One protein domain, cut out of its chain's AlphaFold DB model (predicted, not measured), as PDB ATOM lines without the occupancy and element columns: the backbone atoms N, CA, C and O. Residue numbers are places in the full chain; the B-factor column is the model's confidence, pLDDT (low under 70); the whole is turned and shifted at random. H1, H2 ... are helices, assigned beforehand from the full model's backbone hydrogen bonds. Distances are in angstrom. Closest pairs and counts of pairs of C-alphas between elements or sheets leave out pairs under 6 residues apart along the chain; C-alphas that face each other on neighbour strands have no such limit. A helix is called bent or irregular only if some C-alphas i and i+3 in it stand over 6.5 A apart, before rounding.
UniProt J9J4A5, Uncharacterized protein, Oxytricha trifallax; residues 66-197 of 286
ATOM      1  N   TYR A  66     -53.337  10.906  34.872       91.38
ATOM      2  CA  TYR A  66     -52.596   9.712  34.494       91.38
ATOM      3  C   TYR A  66     -51.710   9.934  33.260       91.38
ATOM      4  O   TYR A  66     -50.543   9.535  33.270       91.38
ATOM      5  N   CYS A  67     -52.202  10.653  32.248       91.44
ATOM      6  CA  CYS A  67     -51.413  11.122  31.109       91.44
ATOM      7  C   CYS A  67     -50.220  11.972  31.566       91.44
ATOM      8  O   CYS A  67     -49.101  11.720  31.119       91.44
ATOM      9  N   ILE A  68     -50.422  12.922  32.494       91.06
ATOM     10  CA  ILE A  68     -49.338  13.756  33.049       91.06
ATOM     11  C   ILE A  68     -48.282  12.872  33.712       91.06
ATOM     12  O   ILE A  68     -47.090  13.007  33.438       91.06
ATOM     13  N   LYS A  69     -48.711  11.930  34.558       93.44
ATOM     14  CA  LYS A  69     -47.800  11.009  35.243       93.44
ATOM     15  C   LYS A  69     -46.959  10.194  34.255       93.44
ATOM     16  O   LYS A  69     -45.752  10.055  34.456       93.44
ATOM     17  N   MET A  70     -47.578   9.643  33.211       94.38
ATOM     18  CA  MET A  70     -46.868   8.844  32.209       94.38
ATOM     19  C   MET A  70     -45.918   9.691  31.367       94.38
ATOM     20  O   MET A  70     -44.767   9.299  31.190       94.38
ATOM     21  N   TYR A  71     -46.364  10.870  30.924       94.19
ATOM     22  CA  TYR A  71     -45.535  11.818  30.187       94.19
ATOM     23  C   TYR A  71     -44.282  12.195  30.983       94.19
ATOM     24  O   TYR A  71     -43.175  12.071  30.471       94.19
ATOM     25  N   LEU A  72     -44.431  12.565  32.260       94.25
ATOM     26  CA  LEU A  72     -43.296  12.905  33.126       94.25
ATOM     27  C   LEU A  72     -42.347  11.719  33.339       94.25
ATOM     28  O   LEU A  72     -41.128  11.888  33.340       94.25
ATOM     29  N   HIS A  73     -42.881  10.503  33.488       95.44
ATOM     30  CA  HIS A  73     -42.047   9.306  33.611       95.44
ATOM     31  C   HIS A  73     -41.261   9.026  32.321       95.44
ATOM     32  O   HIS A  73     -40.080   8.677  32.393       95.44
ATOM     33  N   PHE A  74     -41.875   9.205  31.150       97.19
ATOM     34  CA  PHE A  74     -41.169   9.063  29.880       97.19
ATOM     35  C   PHE A  74     -40.139  10.174  29.665       97.19
ATOM     36  O   PHE A  74     -39.018   9.894  29.247       97.19
ATOM     37  N   GLN A  75     -40.481  11.416  30.011       96.25
ATOM     38  CA  GLN A  75     -39.590  12.572  29.921       96.25
ATOM     39  C   GLN A  75     -38.299  12.346  30.721       96.25
ATOM     40  O   GLN A  75     -37.208  12.568  30.207       96.25
ATOM     41  N   TRP A  76     -38.402  11.791  31.932       96.25
ATOM     42  CA  TRP A  76     -37.224  11.417  32.718       96.25
ATOM     43  C   TRP A  76     -36.339  10.370  32.016       96.25
ATOM     44  O   TRP A  76     -35.109  10.440  32.074       96.25
ATOM     45  N   LEU A  77     -36.946   9.378  31.347       96.50
ATOM     46  CA  LEU A  77     -36.194   8.385  30.573       96.50
ATOM     47  C   LEU A  77     -35.495   9.039  29.376       96.50
ATOM     48  O   LEU A  77     -34.327   8.735  29.127       96.50
ATOM     49  N   PHE A  78     -36.202   9.921  28.668       97.81
ATOM     50  CA  PHE A  78     -35.681  10.685  27.540       97.81
ATOM     51  C   PHE A  78     -34.440  11.488  27.951       97.81
ATOM     52  O   PHE A  78     -33.379  11.293  27.369       97.81
ATOM     53  N   GLU A  79     -34.522  12.282  29.020       97.25
ATOM     54  CA  GLU A  79     -33.399  13.089  29.529       97.25
ATOM     55  C   GLU A  79     -32.195  12.232  29.944       97.25
ATOM     56  O   GLU A  79     -31.033  12.629  29.817       97.25
ATOM     57  N   LYS A  80     -32.438  11.024  30.467       95.81
ATOM     58  CA  LYS A  80     -31.349  10.090  30.772       95.81
ATOM     59  C   LYS A  80     -30.689   9.550  29.499       95.81
ATOM     60  O   LYS A  80     -29.464   9.449  29.466       95.81
ATOM     61  N   MET A  81     -31.480   9.201  28.485       97.12
ATOM     62  CA  MET A  81     -30.972   8.729  27.194       97.12
ATOM     63  C   MET A  81     -30.193   9.826  26.466       97.12
ATOM     64  O   MET A  81     -29.102   9.553  25.978       97.12
ATOM     65  N   GLU A  82     -30.711  11.054  26.456       97.50
ATOM     66  CA  GLU A  82     -30.085  12.223  25.835       97.50
ATOM     67  C   GLU A  82     -28.704  12.505  26.439       97.50
ATOM     68  O   GLU A  82     -27.717  12.573  25.715       97.50
ATOM     69  N   ARG A  83     -28.584  12.516  27.774       96.12
ATOM     70  CA  ARG A  83     -27.279  12.692  28.439       96.12
ATOM     71  C   ARG A  83     -26.254  11.626  28.057       96.12
ATOM     72  O   ARG A  83     -25.096  11.954  27.817       96.12
ATOM     73  N   ILE A  84     -26.661  10.354  28.016       96.19
ATOM     74  CA  ILE A  84     -25.768   9.260  27.604       96.19
ATOM     75  C   ILE A  84     -25.397   9.395  26.127       96.19
ATOM     76  O   ILE A  84     -24.238   9.195  25.776       96.19
ATOM     77  N   HIS A  85     -26.359   9.740  25.273       97.19
ATOM     78  CA  HIS A  85     -26.132   9.964  23.853       97.19
ATOM     79  C   HIS A  85     -25.110  11.077  23.617       97.19
ATOM     80  O   HIS A  85     -24.124  10.855  22.918       97.19
ATOM     81  N   ASP A  86     -25.302  12.242  24.226       96.00
ATOM     82  CA  ASP A  86     -24.439  13.403  24.015       96.00
ATOM     83  C   ASP A  86     -23.015  13.135  24.492       96.00
ATOM     84  O   ASP A  86     -22.041  13.447  23.800       96.00
ATOM     85  N   GLU A  87     -22.886  12.476  25.640       94.94
ATOM     86  CA  GLU A  87     -21.591  12.102  26.186       94.94
ATOM     87  C   GLU A  87     -20.907  11.020  25.340       94.94
ATOM     88  O   GLU A  87     -19.706  11.110  25.075       94.94
ATOM     89  N   ALA A  88     -21.668  10.048  24.831       94.75
ATOM     90  CA  ALA A  88     -21.161   9.051  23.899       94.75
ATOM     91  C   ALA A  88     -20.703   9.691  22.586       94.75
ATOM     92  O   ALA A  88     -19.600   9.401  22.137       94.75
ATOM     93  N   VAL A  89     -21.479  10.604  21.994       94.56
ATOM     94  CA  VAL A  89     -21.085  11.343  20.785       94.56
ATOM     95  C   VAL A  89     -19.809  12.134  21.039       94.56
ATOM     96  O   VAL A  89     -18.876  12.056  20.242       94.56
ATOM     97  N   ARG A  90     -19.734  12.860  22.155       94.12
ATOM     98  CA  ARG A  90     -18.567  13.673  22.506       94.12
ATOM     99  C   ARG A  90     -17.313  12.818  22.681       94.12
ATOM    100  O   ARG A  90     -16.282  13.125  22.085       94.12
ATOM    101  N   LYS A  91     -17.387  11.751  23.480       92.50
ATOM    102  CA  LYS A  91     -16.230  10.912  23.829       92.50
ATOM    103  C   LYS A  91     -15.842   9.942  22.725       92.50
ATOM    104  O   LYS A  91     -14.657   9.802  22.429       92.50
ATOM    105  N   TYR A  92     -16.818   9.302  22.087       92.88
ATOM    106  CA  TYR A  92     -16.549   8.380  20.990       92.88
ATOM    107  C   TYR A  92     -15.950   9.120  19.800       92.88
ATOM    108  O   TYR A  92     -14.927   8.674  19.310       92.88
ATOM    109  N   LYS A  93     -16.496  10.274  19.378       89.75
ATOM    110  CA  LYS A  93     -15.928  11.027  18.242       89.75
ATOM    111  C   LYS A  93     -14.500  11.488  18.480       89.75
ATOM    112  O   LYS A  93     -13.710  11.480  17.547       89.75
ATOM    113  N   GLN A  94     -14.155  11.848  19.718       88.38
ATOM    114  CA  GLN A  94     -12.761  12.107  20.064       88.38
ATOM    115  C   GLN A  94     -11.916  10.862  19.757       88.38
ATOM    116  O   GLN A  94     -10.913  10.949  19.067       88.38
ATOM    117  N   GLN A  95     -12.337   9.683  20.201       90.19
ATOM    118  CA  GLN A  95     -11.573   8.444  20.038       90.19
ATOM    119  C   GLN A  95     -11.802   7.717  18.698       90.19
ATOM    120  O   GLN A  95     -11.175   6.692  18.446       90.19
ATOM    121  N   GLU A  96     -12.684   8.207  17.828       91.38
ATOM    122  CA  GLU A  96     -13.221   7.441  16.696       91.38
ATOM    123  C   GLU A  96     -12.130   7.031  15.713       91.38
ATOM    124  O   GLU A  96     -12.115   5.890  15.251       91.38
ATOM    125  N   ILE A  97     -11.192   7.938  15.438       91.38
ATOM    126  CA  ILE A  97     -10.109   7.685  14.489       91.38
ATOM    127  C   ILE A  97      -9.210   6.531  14.941       91.38
ATOM    128  O   ILE A  97      -8.860   5.665  14.144       91.38
ATOM    129  N   ILE A  98      -8.883   6.482  16.235       92.00
ATOM    130  CA  ILE A  98      -7.978   5.475  16.781       92.00
ATOM    131  C   ILE A  98      -8.707   4.159  17.069       92.00
ATOM    132  O   ILE A  98      -8.148   3.096  16.826       92.00
ATOM    133  N   ILE A  99      -9.975   4.219  17.494       92.44
ATOM    134  CA  ILE A  99     -10.857   3.053  17.656       92.44
ATOM    135  C   ILE A  99     -11.072   2.349  16.311       92.44
ATOM    136  O   ILE A  99     -10.936   1.129  16.225       92.44
ATOM    137  N   SER A 100     -11.383   3.113  15.258       91.00
ATOM    138  CA  SER A 100     -11.665   2.562  13.928       91.00
ATOM    139  C   SER A 100     -10.448   1.838  13.366       91.00
ATOM    140  O   SER A 100     -10.552   0.666  13.006       91.00
ATOM    141  N   TRP A 101      -9.285   2.495  13.389       92.50
ATOM    142  CA  TRP A 101      -8.029   1.877  12.974       92.50
ATOM    143  C   TRP A 101      -7.690   0.643  13.820       92.50
ATOM    144  O   TRP A 101      -7.384  -0.418  13.278       92.50
ATOM    145  N   ALA A 102      -7.789   0.739  15.151       91.19
ATOM    146  CA  ALA A 102      -7.416  -0.364  16.029       91.19
ATOM    147  C   ALA A 102      -8.302  -1.596  15.808       91.19
ATOM    148  O   ALA A 102      -7.810  -2.723  15.789       91.19
ATOM    149  N   ASN A 103      -9.599  -1.403  15.565       89.25
ATOM    150  CA  ASN A 103     -10.496  -2.496  15.205       89.25
ATOM    151  C   ASN A 103     -10.114  -3.152  13.866       89.25
ATOM    152  O   ASN A 103     -10.156  -4.376  13.738       89.25
ATOM    153  N   GLU A 104      -9.723  -2.369  12.859       89.12
ATOM    154  CA  GLU A 104      -9.254  -2.915  11.581       89.12
ATOM    155  C   GLU A 104      -7.992  -3.763  11.755       89.12
ATOM    156  O   GLU A 104      -7.936  -4.889  11.251       89.12
ATOM    157  N   GLN A 105      -7.023  -3.282  12.538       88.25
ATOM    158  CA  GLN A 105      -5.820  -4.050  12.858       88.25
ATOM    159  C   GLN A 105      -6.144  -5.323  13.645       88.25
ATOM    160  O   GLN A 105      -5.587  -6.383  13.351       88.25
ATOM    161  N   LEU A 106      -7.067  -5.250  14.612       86.00
ATOM    162  CA  LEU A 106      -7.490  -6.397  15.418       86.00
ATOM    163  C   LEU A 106      -8.113  -7.496  14.549       86.00
ATOM    164  O   LEU A 106      -7.803  -8.676  14.713       86.00
ATOM    165  N   LYS A 107      -8.950  -7.122  13.576       84.19
ATOM    166  CA  LYS A 107      -9.524  -8.067  12.605       84.19
ATOM    167  C   LYS A 107      -8.447  -8.717  11.743       84.19
ATOM    168  O   LYS A 107      -8.501  -9.922  11.511       84.19
ATOM    169  N   GLN A 108      -7.452  -7.949  11.299       81.12
ATOM    170  CA  GLN A 108      -6.327  -8.485  10.527       81.12
ATOM    171  C   GLN A 108      -5.500  -9.488  11.344       81.12
ATOM    172  O   GLN A 108      -5.151 -10.550  10.831       81.12
ATOM    173  N   THR A 109      -5.248  -9.202  12.625       73.88
ATOM    174  CA  THR A 109      -4.511 -10.118  13.513       73.88
ATOM    175  C   THR A 109      -5.311 -11.368  13.870       73.88
ATOM    176  O   THR A 109      -4.736 -12.447  13.982       73.88
ATOM    177  N   GLN A 110      -6.632 -11.268  14.026       69.31
ATOM    178  CA  GLN A 110      -7.473 -12.402  14.425       69.31
ATOM    179  C   GLN A 110      -7.954 -13.284  13.271       69.31
ATOM    180  O   GLN A 110      -8.225 -14.463  13.497       69.31
ATOM    181  N   ASN A 111      -8.005 -12.776  12.037       57.31
ATOM    182  CA  ASN A 111      -8.249 -13.609  10.855       57.31
ATOM    183  C   ASN A 111      -7.160 -14.686  10.668       57.31
ATOM    184  O   ASN A 111      -7.418 -15.711  10.046       57.31
ATOM    185  N   LEU A 112      -5.978 -14.508  11.272       53.69
ATOM    186  CA  LEU A 112      -4.931 -15.533  11.359       53.69
ATOM    187  C   LEU A 112      -5.238 -16.639  12.395       53.69
ATOM    188  O   LEU A 112      -4.605 -17.692  12.372       53.69
ATOM    189  N   HIS A 113      -6.216 -16.430  13.285       51.06
ATOM    190  CA  HIS A 113      -6.526 -17.294  14.431       51.06
ATOM    191  C   HIS A 113      -8.021 -17.675  14.577       51.06
ATOM    192  O   HIS A 113      -8.424 -18.133  15.642       51.06
ATOM    193  N   TYR A 114      -8.843 -17.554  13.521       45.56
ATOM    194  CA  TYR A 114     -10.270 -17.960  13.497       45.56
ATOM    195  C   TYR A 114     -11.164 -17.318  14.586       45.56
ATOM    196  O   TYR A 114     -12.153 -17.907  15.021       45.56
ATOM    197  N   GLY A 115     -10.849 -16.096  15.028       47.16
ATOM    198  CA  GLY A 115     -11.650 -15.358  16.011       47.16
ATOM    199  C   GLY A 115     -12.463 -14.229  15.377       47.16
ATOM    200  O   GLY A 115     -11.904 -13.353  14.725       47.16
ATOM    201  N   HIS A 116     -13.779 -14.202  15.598       51.47
ATOM    202  CA  HIS A 116     -14.605 -13.040  15.265       51.47
ATOM    203  C   HIS A 116     -14.498 -12.023  16.418       51.47
ATOM    204  O   HIS A 116     -15.196 -12.152  17.426       51.47
ATOM    205  N   SER A 117     -13.612 -11.024  16.319       58.50
ATOM    206  CA  SER A 117     -13.646  -9.893  17.261       58.50
ATOM    207  C   SER A 117     -14.901  -9.081  17.005       58.50
ATOM    208  O   SER A 117     -15.063  -8.452  15.958       58.50
ATOM    209  N   LYS A 118     -15.794  -9.081  17.992       67.38
ATOM    210  CA  LYS A 118     -16.890  -8.126  18.044       67.38
ATOM    211  C   LYS A 118     -16.344  -6.796  18.561       67.38
ATOM    212  O   LYS A 118     -15.779  -6.743  19.654       67.38
ATOM    213  N   ASP A 119     -16.513  -5.736  17.780       81.75
ATOM    214  CA  ASP A 119     -16.128  -4.384  18.179       81.75
ATOM    215  C   ASP A 119     -17.190  -3.800  19.111       81.75
ATOM    216  O   ASP A 119     -18.085  -3.071  18.693       81.75
ATOM    217  N   ILE A 120     -17.098  -4.168  20.390       86.12
ATOM    218  CA  ILE A 120     -18.092  -3.804  21.405       86.12
ATOM    219  C   ILE A 120     -18.285  -2.283  21.474       86.12
ATOM    220  O   ILE A 120     -19.415  -1.829  21.595       86.12
ATOM    221  N   LEU A 121     -17.211  -1.491  21.356       91.00
ATOM    222  CA  LEU A 121     -17.297  -0.032  21.454       91.00
ATOM    223  C   LEU A 121     -18.064   0.576  20.282       91.00
ATOM    224  O   LEU A 121     -18.961   1.392  20.498       91.00
ATOM    225  N   ARG A 122     -17.738   0.176  19.052       91.12
ATOM    226  CA  ARG A 122     -18.463   0.653  17.872       91.12
ATOM    227  C   ARG A 122     -19.908   0.168  17.867       91.12
ATOM    228  O   ARG A 122     -20.798   0.957  17.562       91.12
ATOM    229  N   ASP A 123     -20.140  -1.098  18.201       91.62
ATOM    230  CA  ASP A 123     -21.478  -1.690  18.221       91.62
ATOM    231  C   ASP A 123     -22.372  -0.998  19.255       91.62
ATOM    232  O   ASP A 123     -23.484  -0.584  18.924       91.62
ATOM    233  N   ASP A 124     -21.869  -0.796  20.477       94.31
ATOM    234  CA  ASP A 124     -22.606  -0.087  21.520       94.31
ATOM    235  C   ASP A 124     -22.845   1.380  21.133       94.31
ATOM    236  O   ASP A 124     -23.951   1.882  21.333       94.31
ATOM    237  N   TYR A 125     -21.880   2.061  20.501       95.31
ATOM    238  CA  TYR A 125     -22.080   3.425  19.996       95.31
ATOM    239  C   TYR A 125     -23.191   3.498  18.935       95.31
ATOM    240  O   TYR A 125     -24.074   4.353  19.016       95.31
ATOM    241  N   GLN A 126     -23.212   2.577  17.968       95.06
ATOM    242  CA  GLN A 126     -24.286   2.518  16.971       95.06
ATOM    243  C   GLN A 126     -25.642   2.194  17.612       95.06
ATOM    244  O   GLN A 126     -26.668   2.770  17.236       95.06
ATOM    245  N   GLU A 127     -25.663   1.314  18.615       96.50
ATOM    246  CA  GLU A 127     -26.882   0.999  19.354       96.50
ATOM    247  C   GLU A 127     -27.393   2.217  20.140       96.50
ATOM    248  O   GLU A 127     -28.603   2.457  20.122       96.50
ATOM    249  N   ILE A 128     -26.507   3.038  20.728       97.38
ATOM    250  CA  ILE A 128     -26.849   4.320  21.376       97.38
ATOM    251  C   ILE A 128     -27.534   5.256  20.381       97.38
ATOM    252  O   ILE A 128     -28.642   5.718  20.660       97.38
ATOM    253  N   LEU A 129     -26.933   5.488  19.209       97.25
ATOM    254  CA  LEU A 129     -27.513   6.356  18.175       97.25
ATOM    255  C   LEU A 129     -28.895   5.855  17.730       97.25
ATOM    256  O   LEU A 129     -29.856   6.622  17.628       97.25
ATOM    257  N   SER A 130     -29.019   4.546  17.499       97.69
ATOM    258  CA  SER A 130     -30.283   3.942  17.069       97.69
ATOM    259  C   SER A 130     -31.364   3.999  18.155       97.69
ATOM    260  O   SER A 130     -32.541   4.205  17.849       97.69
ATOM    261  N   THR A 131     -30.979   3.840  19.424       97.81
ATOM    262  CA  THR A 131     -31.898   3.847  20.564       97.81
ATOM    263  C   THR A 131     -32.354   5.262  20.887       97.81
ATOM    264  O   THR A 131     -33.543   5.448  21.135       97.81
ATOM    265  N   MET A 132     -31.467   6.260  20.781       98.06
ATOM    266  CA  MET A 132     -31.834   7.671  20.929       98.06
ATOM    267  C   MET A 132     -32.921   8.047  19.922       98.06
ATOM    268  O   MET A 132     -33.992   8.491  20.324       98.06
ATOM    269  N   ARG A 133     -32.726   7.723  18.635       97.81
ATOM    270  CA  ARG A 133     -33.733   7.980  17.592       97.81
ATOM    271  C   ARG A 133     -35.082   7.319  17.898       97.81
ATOM    272  O   ARG A 133     -36.132   7.924  17.699       97.81
ATOM    273  N   LYS A 134     -35.086   6.070  18.380       97.50
ATOM    274  CA  LYS A 134     -36.332   5.375  18.768       97.50
ATOM    275  C   LYS A 134     -37.031   6.071  19.939       97.50
ATOM    276  O   LYS A 134     -38.256   6.195  19.937       97.50
ATOM    277  N   VAL A 135     -36.261   6.504  20.935       97.94
ATOM    278  CA  VAL A 135     -36.759   7.202  22.125       97.94
ATOM    279  C   VAL A 135     -37.287   8.596  21.767       97.94
ATOM    280  O   VAL A 135     -38.354   8.955  22.247       97.94
ATOM    281  N   GLU A 136     -36.631   9.335  20.870       97.75
ATOM    282  CA  GLU A 136     -37.100  10.624  20.330       97.75
ATOM    283  C   GLU A 136     -38.443  10.499  19.608       97.75
ATOM    284  O   GLU A 136     -39.395  11.203  19.938       97.75
ATOM    285  N   VAL A 137     -38.553   9.554  18.670       97.69
ATOM    286  CA  VAL A 137     -39.810   9.313  17.943       97.69
ATOM    287  C   VAL A 137     -40.933   8.948  18.913       97.69
ATOM    288  O   VAL A 137     -42.068   9.404  18.766       97.69
ATOM    289  N   THR A 138     -40.622   8.151  19.937       97.50
ATOM    290  CA  THR A 138     -41.614   7.762  20.943       97.50
ATOM    291  C   THR A 138     -41.977   8.924  21.868       97.50
ATOM    292  O   THR A 138     -43.148   9.079  22.193       97.50
ATOM    293  N   ARG A 139     -41.026   9.799  22.229       97.00
ATOM    294  CA  ARG A 139     -41.292  11.047  22.966       97.00
ATOM    295  C   ARG A 139     -42.315  11.892  22.220       97.00
ATOM    296  O   ARG A 139     -43.279  12.359  22.822       97.00
ATOM    297  N   ASP A 140     -42.110  12.081  20.921       95.44
ATOM    298  CA  ASP A 140     -42.975  12.927  20.104       95.44
ATOM    299  C   ASP A 140     -44.377  12.318  19.972       95.44
ATOM    300  O   ASP A 140     -45.373  13.027  20.126       95.44
ATOM    301  N   ARG A 141     -44.469  10.991  19.804       96.50
ATOM    302  CA  ARG A 141     -45.748  10.267  19.814       96.50
ATOM    303  C   ARG A 141     -46.467  10.373  21.162       96.50
ATOM    304  O   ARG A 141     -47.646  10.717  21.188       96.50
ATOM    305  N   ILE A 142     -45.763  10.161  22.275       95.00
ATOM    306  CA  ILE A 142     -46.318  10.310  23.626       95.00
ATOM    307  C   ILE A 142     -46.780  11.747  23.863       95.00
ATOM    308  O   ILE A 142     -47.844  11.943  24.438       95.00
ATOM    309  N   LYS A 143     -46.034  12.758  23.406       93.25
ATOM    310  CA  LYS A 143     -46.417  14.170  23.537       93.25
ATOM    311  C   LYS A 143     -47.717  14.483  22.790       93.25
ATOM    312  O   LYS A 143     -48.567  15.187  23.330       93.25
ATOM    313  N   LEU A 144     -47.888  13.949  21.581       93.25
ATOM    314  CA  LEU A 144     -49.134  14.080  20.818       93.25
ATOM    315  C   LEU A 144     -50.293  13.360  21.517       93.25
ATOM    316  O   LEU A 144     -51.334  13.962  21.765       93.25
ATOM    317  N   ASN A 145     -50.088  12.106  21.922       93.31
ATOM    318  CA  ASN A 145     -51.110  11.329  22.622       93.31
ATOM    319  C   ASN A 145     -51.477  11.941  23.985       93.31
ATOM    320  O   ASN A 145     -52.627  11.860  24.407       93.31
ATOM    321  N   PHE A 146     -50.521  12.585  24.657       91.25
ATOM    322  CA  PHE A 146     -50.727  13.323  25.901       91.25
ATOM    323  C   PHE A 146     -51.681  14.506  25.696       91.25
ATOM    324  O   PHE A 146     -52.634  14.650  26.458       91.25
ATOM    325  N   ILE A 147     -51.467  15.299  24.640       88.88
ATOM    326  CA  ILE A 147     -52.336  16.427  24.264       88.88
ATOM    327  C   ILE A 147     -53.763  15.953  23.930       88.88
ATOM    328  O   ILE A 147     -54.727  16.672  24.191       88.88
ATOM    329  N   ASP A 148     -53.894  14.748  23.372       88.94
ATOM    330  CA  ASP A 148     -55.173  14.138  22.994       88.94
ATOM    331  C   ASP A 148     -55.772  13.227  24.084       88.94
ATOM    332  O   ASP A 148     -56.796  12.583  23.867       88.94
ATOM    333  N   TYR A 149     -55.154  13.153  25.267       88.88
ATOM    334  CA  TYR A 149     -55.595  12.314  26.390       88.88
ATOM    335  C   TYR A 149     -55.732  10.810  26.055       88.88
ATOM    336  O   TYR A 149     -56.557  10.102  26.644       88.88
ATOM    337  N   LYS A 150     -54.934  10.312  25.107       90.31
ATOM    338  CA  LYS A 150     -54.930   8.936  24.582       90.31
ATOM    339  C   LYS A 150     -54.107   7.993  25.463       90.31
ATOM    340  O   LYS A 150     -52.958   7.665  25.172       90.31
ATOM    341  N   VAL A 151     -54.684   7.614  26.604       91.94
ATOM    342  CA  VAL A 151     -54.000   6.841  27.654       91.94
ATOM    343  C   VAL A 151     -53.532   5.474  27.157       91.94
ATOM    344  O   VAL A 151     -52.412   5.085  27.470       91.94
ATOM    345  N   VAL A 152     -54.359   4.758  26.390       91.56
ATOM    346  CA  VAL A 152     -54.041   3.399  25.912       91.56
ATOM    347  C   VAL A 152     -52.796   3.406  25.029       91.56
ATOM    348  O   VAL A 152     -51.904   2.575  25.181       91.56
ATOM    349  N   GLU A 153     -52.708   4.380  24.131       93.38
ATOM    350  CA  GLU A 153     -51.595   4.547  23.209       93.38
ATOM    351  C   GLU A 153     -50.310   4.936  23.947       93.38
ATOM    352  O   GLU A 153     -49.237   4.427  23.627       93.38
ATOM    353  N   ILE A 154     -50.414   5.784  24.978       94.56
ATOM    354  CA  ILE A 154     -49.271   6.086  25.847       94.56
ATOM    355  C   ILE A 154     -48.844   4.827  26.611       94.56
ATOM    356  O   ILE A 154     -47.655   4.540  26.660       94.56
ATOM    357  N   GLU A 155     -49.764   4.047  27.187       93.19
ATOM    358  CA  GLU A 155     -49.409   2.815  27.910       93.19
ATOM    359  C   GLU A 155     -48.682   1.796  27.025       93.19
ATOM    360  O   GLU A 155     -47.735   1.155  27.490       93.19
ATOM    361  N   GLU A 156     -49.067   1.680  25.752       93.56
ATOM    362  CA  GLU A 156     -48.354   0.845  24.784       93.56
ATOM    363  C   GLU A 156     -46.915   1.333  24.579       93.56
ATOM    364  O   GLU A 156     -45.968   0.550  24.677       93.56
ATOM    365  N   ASP A 157     -46.732   2.639  24.388       96.19
ATOM    366  CA  ASP A 157     -45.415   3.254  24.212       96.19
ATOM    367  C   ASP A 157     -44.521   3.086  25.447       96.19
ATOM    368  O   ASP A 157     -43.321   2.806  25.346       96.19
ATOM    369  N   MET A 158     -45.115   3.172  26.637       95.44
ATOM    370  CA  MET A 158     -44.421   3.019  27.915       95.44
ATOM    371  C   MET A 158     -43.837   1.610  28.112       95.44
ATOM    372  O   MET A 158     -42.911   1.443  28.916       95.44
ATOM    373  N   LYS A 159     -44.283   0.594  27.355       94.94
ATOM    374  CA  LYS A 159     -43.707  -0.763  27.408       94.94
ATOM    375  C   LYS A 159     -42.245  -0.822  26.967       94.94
ATOM    376  O   LYS A 159     -41.555  -1.778  27.320       94.94
ATOM    377  N   MET A 160     -41.734   0.188  26.257       95.94
ATOM    378  CA  MET A 160     -40.311   0.239  25.902       95.94
ATOM    379  C   MET A 160     -39.405   0.543  27.106       95.94
ATOM    380  O   MET A 160     -38.225   0.183  27.096       95.94
ATOM    381  N   ILE A 161     -39.933   1.181  28.161       95.94
ATOM    382  CA  ILE A 161     -39.139   1.705  29.284       95.94
ATOM    383  C   ILE A 161     -38.220   0.647  29.915       95.94
ATOM    384  O   ILE A 161     -37.039   0.947  30.107       95.94
ATOM    385  N   PRO A 162     -38.678  -0.577  30.250       96.69
ATOM    386  CA  PRO A 162     -37.810  -1.579  30.864       96.69
ATOM    387  C   PRO A 162     -36.629  -1.977  29.975       96.69
ATOM    388  O   PRO A 162     -35.529  -2.196  30.481       96.69
ATOM    389  N   GLN A 163     -36.838  -2.054  28.658       96.19
ATOM    390  CA  GLN A 163     -35.788  -2.403  27.702       96.19
ATOM    391  C   GLN A 163     -34.758  -1.276  27.597       96.19
ATOM    392  O   GLN A 163     -33.562  -1.531  27.730       96.19
ATOM    393  N   VAL A 164     -35.216  -0.025  27.475       96.94
ATOM    394  CA  VAL A 164     -34.326   1.144  27.434       96.94
ATOM    395  C   VAL A 164     -33.558   1.291  28.748       96.94
ATOM    396  O   VAL A 164     -32.353   1.504  28.725       96.94
ATOM    397  N   LYS A 165     -34.192   1.098  29.913       96.75
ATOM    398  CA  LYS A 165     -33.493   1.148  31.212       96.75
ATOM    399  C   LYS A 165     -32.367   0.114  31.305       96.75
ATOM    400  O   LYS A 165     -31.282   0.457  31.768       96.75
ATOM    401  N   LYS A 166     -32.602  -1.125  30.856       96.81
ATOM    402  CA  LYS A 166     -31.561  -2.167  30.800       96.81
ATOM    403  C   LYS A 166     -30.427  -1.781  29.853       96.81
ATOM    404  O   LYS A 166     -29.264  -1.943  30.209       96.81
ATOM    405  N   PHE A 167     -30.770  -1.246  28.684       96.69
ATOM    406  CA  PHE A 167     -29.798  -0.749  27.719       96.69
ATOM    407  C   PHE A 167     -28.922   0.363  28.316       96.69
ATOM    408  O   PHE A 167     -27.704   0.232  28.310       96.69
ATOM    409  N   LEU A 168     -29.526   1.385  28.934       96.31
ATOM    410  CA  LEU A 168     -28.812   2.506  29.558       96.31
ATOM    411  C   LEU A 168     -27.811   2.054  30.628       96.31
ATOM    412  O   LEU A 168     -26.740   2.630  30.723       96.31
ATOM    413  N   ILE A 169     -28.139   1.025  31.420       95.69
ATOM    414  CA  ILE A 169     -27.210   0.460  32.414       95.69
ATOM    415  C   ILE A 169     -26.004  -0.190  31.727       95.69
ATOM    416  O   ILE A 169     -24.876  -0.037  32.184       95.69
ATOM    417  N   ARG A 170     -26.232  -0.915  30.626       94.69
ATOM    418  CA  ARG A 170     -25.171  -1.603  29.880       94.69
ATOM    419  C   ARG A 170     -24.164  -0.615  29.293       94.69
ATOM    420  O   ARG A 170     -22.968  -0.870  29.358       94.69
ATOM    421  N   VAL A 171     -24.652   0.492  28.735       95.81
ATOM    422  CA  VAL A 171     -23.822   1.491  28.039       95.81
ATOM    423  C   VAL A 171     -23.379   2.652  28.932       95.81
ATOM    424  O   VAL A 171     -22.737   3.581  28.453       95.81
ATOM    425  N   ASP A 172     -23.677   2.602  30.234       93.94
ATOM    426  CA  ASP A 172     -23.374   3.672  31.193       93.94
ATOM    427  C   ASP A 172     -21.877   4.018  31.242       93.94
ATOM    428  O   ASP A 172     -21.496   5.167  31.465       93.94
ATOM    429  N   TYR A 173     -21.014   3.042  30.935       91.62
ATOM    430  CA  TYR A 173     -19.566   3.230  30.880       91.62
ATOM    431  C   TYR A 173     -19.122   4.262  29.827       91.62
ATOM    432  O   TYR A 173     -18.028   4.807  29.955       91.62
ATOM    433  N   PHE A 174     -19.945   4.586  28.817       93.00
ATOM    434  CA  PHE A 174     -19.635   5.671  27.877       93.00
ATOM    435  C   PHE A 174     -19.485   7.020  28.580       93.00
ATOM    436  O   PHE A 174     -18.679   7.842  28.147       93.00
ATOM    437  N   GLN A 175     -20.165   7.217  29.716       88.69
ATOM    438  CA  GLN A 175     -20.019   8.425  30.526       88.69
ATOM    439  C   GLN A 175     -18.612   8.599  31.093       88.69
ATOM    440  O   GLN A 175     -18.181   9.717  31.364       88.69
ATOM    441  N   ILE A 176     -17.858   7.509  31.231       88.38
ATOM    442  CA  ILE A 176     -16.480   7.493  31.731       88.38
ATOM    443  C   ILE A 176     -15.487   6.979  30.685       88.38
ATOM    444  O   ILE A 176     -14.339   6.739  31.027       88.38
ATOM    445  N   LEU A 177     -15.889   6.864  29.411       90.06
ATOM    446  CA  LEU A 177     -14.987   6.431  28.342       90.06
ATOM    447  C   LEU A 177     -13.792   7.390  28.252       90.06
ATOM    448  O   LEU A 177     -13.963   8.596  28.055       90.06
ATOM    449  N   ASP A 178     -12.600   6.839  28.428       89.81
ATOM    450  CA  ASP A 178     -11.326   7.544  28.444       89.81
ATOM    451  C   ASP A 178     -10.257   6.763  27.663       89.81
ATOM    452  O   ASP A 178     -10.513   5.700  27.085       89.81
ATOM    453  N   ASP A 179      -9.051   7.326  27.614       90.12
ATOM    454  CA  ASP A 179      -7.909   6.718  26.934       90.12
ATOM    455  C   ASP A 179      -7.541   5.352  27.532       90.12
ATOM    456  O   ASP A 179      -7.231   4.423  26.787       90.12
ATOM    457  N   ASP A 180      -7.631   5.194  28.853       89.31
ATOM    458  CA  ASP A 180      -7.296   3.944  29.540       89.31
ATOM    459  C   ASP A 180      -8.243   2.811  29.139       89.31
ATOM    460  O   ASP A 180      -7.814   1.672  28.927       89.31
ATOM    461  N   PHE A 181      -9.539   3.102  29.013       91.06
ATOM    462  CA  PHE A 181     -10.522   2.128  28.558       91.06
ATOM    463  C   PHE A 181     -10.272   1.718  27.104       91.06
ATOM    464  O   PHE A 181     -10.272   0.522  26.798       91.06
ATOM    465  N   VAL A 182     -10.032   2.688  26.214       91.75
ATOM    466  CA  VAL A 182      -9.719   2.421  24.799       91.75
ATOM    467  C   VAL A 182      -8.452   1.576  24.687       91.75
ATOM    468  O   VAL A 182      -8.461   0.545  24.011       91.75
ATOM    469  N   PHE A 183      -7.396   1.943  25.415       91.56
ATOM    470  CA  PHE A 183      -6.154   1.182  25.456       91.56
ATOM    471  C   PHE A 183      -6.393  -0.257  25.915       91.56
ATOM    472  O   PHE A 183      -6.027  -1.185  25.204       91.56
ATOM    473  N   LYS A 184      -7.076  -0.477  27.047       89.75
ATOM    474  CA  LYS A 184      -7.369  -1.833  27.551       89.75
ATOM    475  C   LYS A 184      -8.141  -2.684  26.543       89.75
ATOM    476  O   LYS A 184      -7.920  -3.892  26.483       89.75
ATOM    477  N   LYS A 185      -9.042  -2.081  25.759       88.12
ATOM    478  CA  LYS A 185      -9.835  -2.792  24.744       88.12
ATOM    479  C   LYS A 185      -9.021  -3.217  23.526       88.12
ATOM    480  O   LYS A 185      -9.242  -4.322  23.039       88.12
ATOM    481  N   TYR A 186      -8.085  -2.389  23.066       90.00
ATOM    482  CA  TYR A 186      -7.284  -2.665  21.863       90.00
ATOM    483  C   TYR A 186      -5.796  -2.879  22.150       90.00
ATOM    484  O   TYR A 186      -4.966  -2.788  21.252       90.00
ATOM    485  N   LYS A 187      -5.441  -3.188  23.397       89.94
ATOM    486  CA  LYS A 187      -4.062  -3.327  23.877       89.94
ATOM    487  C   LYS A 187      -3.189  -4.190  22.970       89.94
ATOM    488  O   LYS A 187      -2.069  -3.808  22.650       89.94
ATOM    489  N   GLU A 188      -3.711  -5.332  22.532       87.94
ATOM    490  CA  GLU A 188      -2.970  -6.274  21.684       87.94
ATOM    491  C   GLU A 188      -2.565  -5.663  20.338       87.94
ATOM    492  O   GLU A 188      -1.501  -5.982  19.820       87.94
ATOM    493  N   VAL A 189      -3.354  -4.726  19.806       89.44
ATOM    494  CA  VAL A 189      -3.014  -3.981  18.585       89.44
ATOM    495  C   VAL A 189      -1.824  -3.059  18.830       89.44
ATOM    496  O   VAL A 189      -0.905  -3.004  18.018       89.44
ATOM    497  N   PHE A 190      -1.805  -2.356  19.963       90.12
ATOM    498  CA  PHE A 190      -0.735  -1.411  20.294       90.12
ATOM    499  C   PHE A 190       0.579  -2.084  20.698       90.12
ATOM    500  O   PHE A 190       1.625  -1.441  20.663       90.12
ATOM    501  N   LYS A 191       0.539  -3.377  21.031       87.12
ATOM    502  CA  LYS A 191       1.726  -4.220  21.239       87.12
ATOM    503  C   LYS A 191       2.360  -4.723  19.940       87.12
ATOM    504  O   LYS A 191       3.454  -5.290  19.961       87.12
ATOM    505  N   LEU A 192       1.699  -4.546  18.794       85.00
ATOM    506  CA  LEU A 192       2.262  -4.950  17.511       85.00
ATOM    507  C   LEU A 192       3.479  -4.086  17.173       85.00
ATOM    508  O   LEU A 192       3.429  -2.860  17.219       85.00
ATOM    509  N   ARG A 193       4.579  -4.736  16.773       74.44
ATOM    510  CA  ARG A 193       5.830  -4.044  16.419       74.44
ATOM    511  C   ARG A 193       5.729  -3.241  15.124       74.44
ATOM    512  O   ARG A 193       6.369  -2.207  15.013       74.44
ATOM    513  N   ASN A 194       4.946  -3.729  14.162       76.56
ATOM    514  CA  ASN A 194       4.773  -3.122  12.840       76.56
ATOM    515  C   ASN A 194       3.291  -3.181  12.427       76.56
ATOM    516  O   ASN A 194       2.937  -4.002  11.577       76.56
ATOM    517  N   PRO A 195       2.401  -2.394  13.055       80.25
ATOM    518  CA  PRO A 195       1.010  -2.357  12.638       80.25
ATOM    519  C   PRO A 195       0.889  -1.655  11.276       80.25
ATOM    520  O   PRO A 195       1.706  -0.799  10.922       80.25
ATOM    521  N   CYS A 196      -0.121  -2.019  10.489       83.19
ATOM    522  CA  CYS A 196      -0.344  -1.409   9.183       83.19
ATOM    523  C   CYS A 196      -0.960  -0.016   9.378       83.19
ATOM    524  O   CYS A 196      -2.109   0.105   9.799       83.19
ATOM    525  N   ILE A 197      -0.195   1.040   9.095       87.31
ATOM    526  CA  ILE A 197      -0.663   2.430   9.147       87.31
ATOM    527  C   ILE A 197      -0.662   2.979   7.724       87.31
ATOM    528  O   ILE A 197       0.365   2.979   7.042       87.31
TER     529      ILE A 197
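What this domain is: This is residues 66 to 197 of the 286 residues of an uncharacterized protein of Oxytricha trifallax (UniProt J9J4A5). The model is a long rod built on two long helical pieces side by side, H1a and H2, which run opposite ways, with the short helices H3, H4 and H5 following one another along H1a. At the other end of the rod H1 bends sharply, and its second arm H1b pairs with H6 in a small head. The printed part has 132 residues with six named helices, H1 to H6 in that order, and no named strand; its class is all helix. The whole is loose, with a radius of gyration of the C-alphas of 19.3 A and spans of 64 by 27 by 20 A.

How they stand to each other: H1, residues 66 to 110, is the hub, touching five other helices; by its hydrogen bonds it was assigned as one helix, but it is bent, with C-alphas 94 and 97 7.6 A apart. Its arms, H1a of residues 66 to 94 and H1b of residues 97 to 110, are about perpendicular at 76 degrees. H2, residues 120 to 147, touches H1a at a shallow tilt of 28 degrees, opposite ways; the closest C-alphas, of Cys 67 and Phe 146, are 5.7 A apart. H3, residues 151 to 158, forms a helical hairpin with H2, closest at the C-alphas of Ile 142 and Ile 154, 5.6 A. H4, residues 161 to 170, touches residues 74 to 84 of H1a alone, at a shallow tilt of 26 degrees, the same way, closest at the C-alphas of Met 81 and Leu 168, 7.0 A. H1a, H2 and H4 form an up-and-down bundle, each running against the one before it. H5, residues 172 to 176, touches residues 84 to 91 of H1a alone, closest at the C-alphas of Ala 88 and Phe 174, 5.4 A. H6, residues 179 to 190, touches H1b at a steep tilt of 36 degrees, only just steep, the same way, closest at the C-alphas of Leu 106 and Val 189, 6.0 A. Helix packing is mostly aligned, with 4 of 5 tilted pairs shallow. H1a, H1b, H2, H3 and H4 have every O i to N i+4 pair within hydrogen-bond range; H6 has 6 of 8, and H5 0 of 1, with 2 of 2 O i to N i+3 pairs.

Where its parts are: H1a begins at C-alpha 66 (-52.596, 9.712, 34.494) and is 42.4 A long; H1b is 20.3 A. H2 is 39.9 A and ends at C-alpha 147 (-52.336, 16.427, 24.264). H3, H4 and H5 measure 10.3, 14.4 and 7.9 A. H6 is 12.7 A, ends at C-alpha 190 (-0.735, -1.411, 20.294), and is irregular, with C-alphas 185 and 188 8.3 A apart.

The domain as a whole: The two C-alphas farthest apart, of Tyr 149 and Arg 193, are 64.3 A apart. The printed part has no cut. No link is long. Residues 110 to 118 are under pLDDT 70, and the mean of the printed part is 89.9.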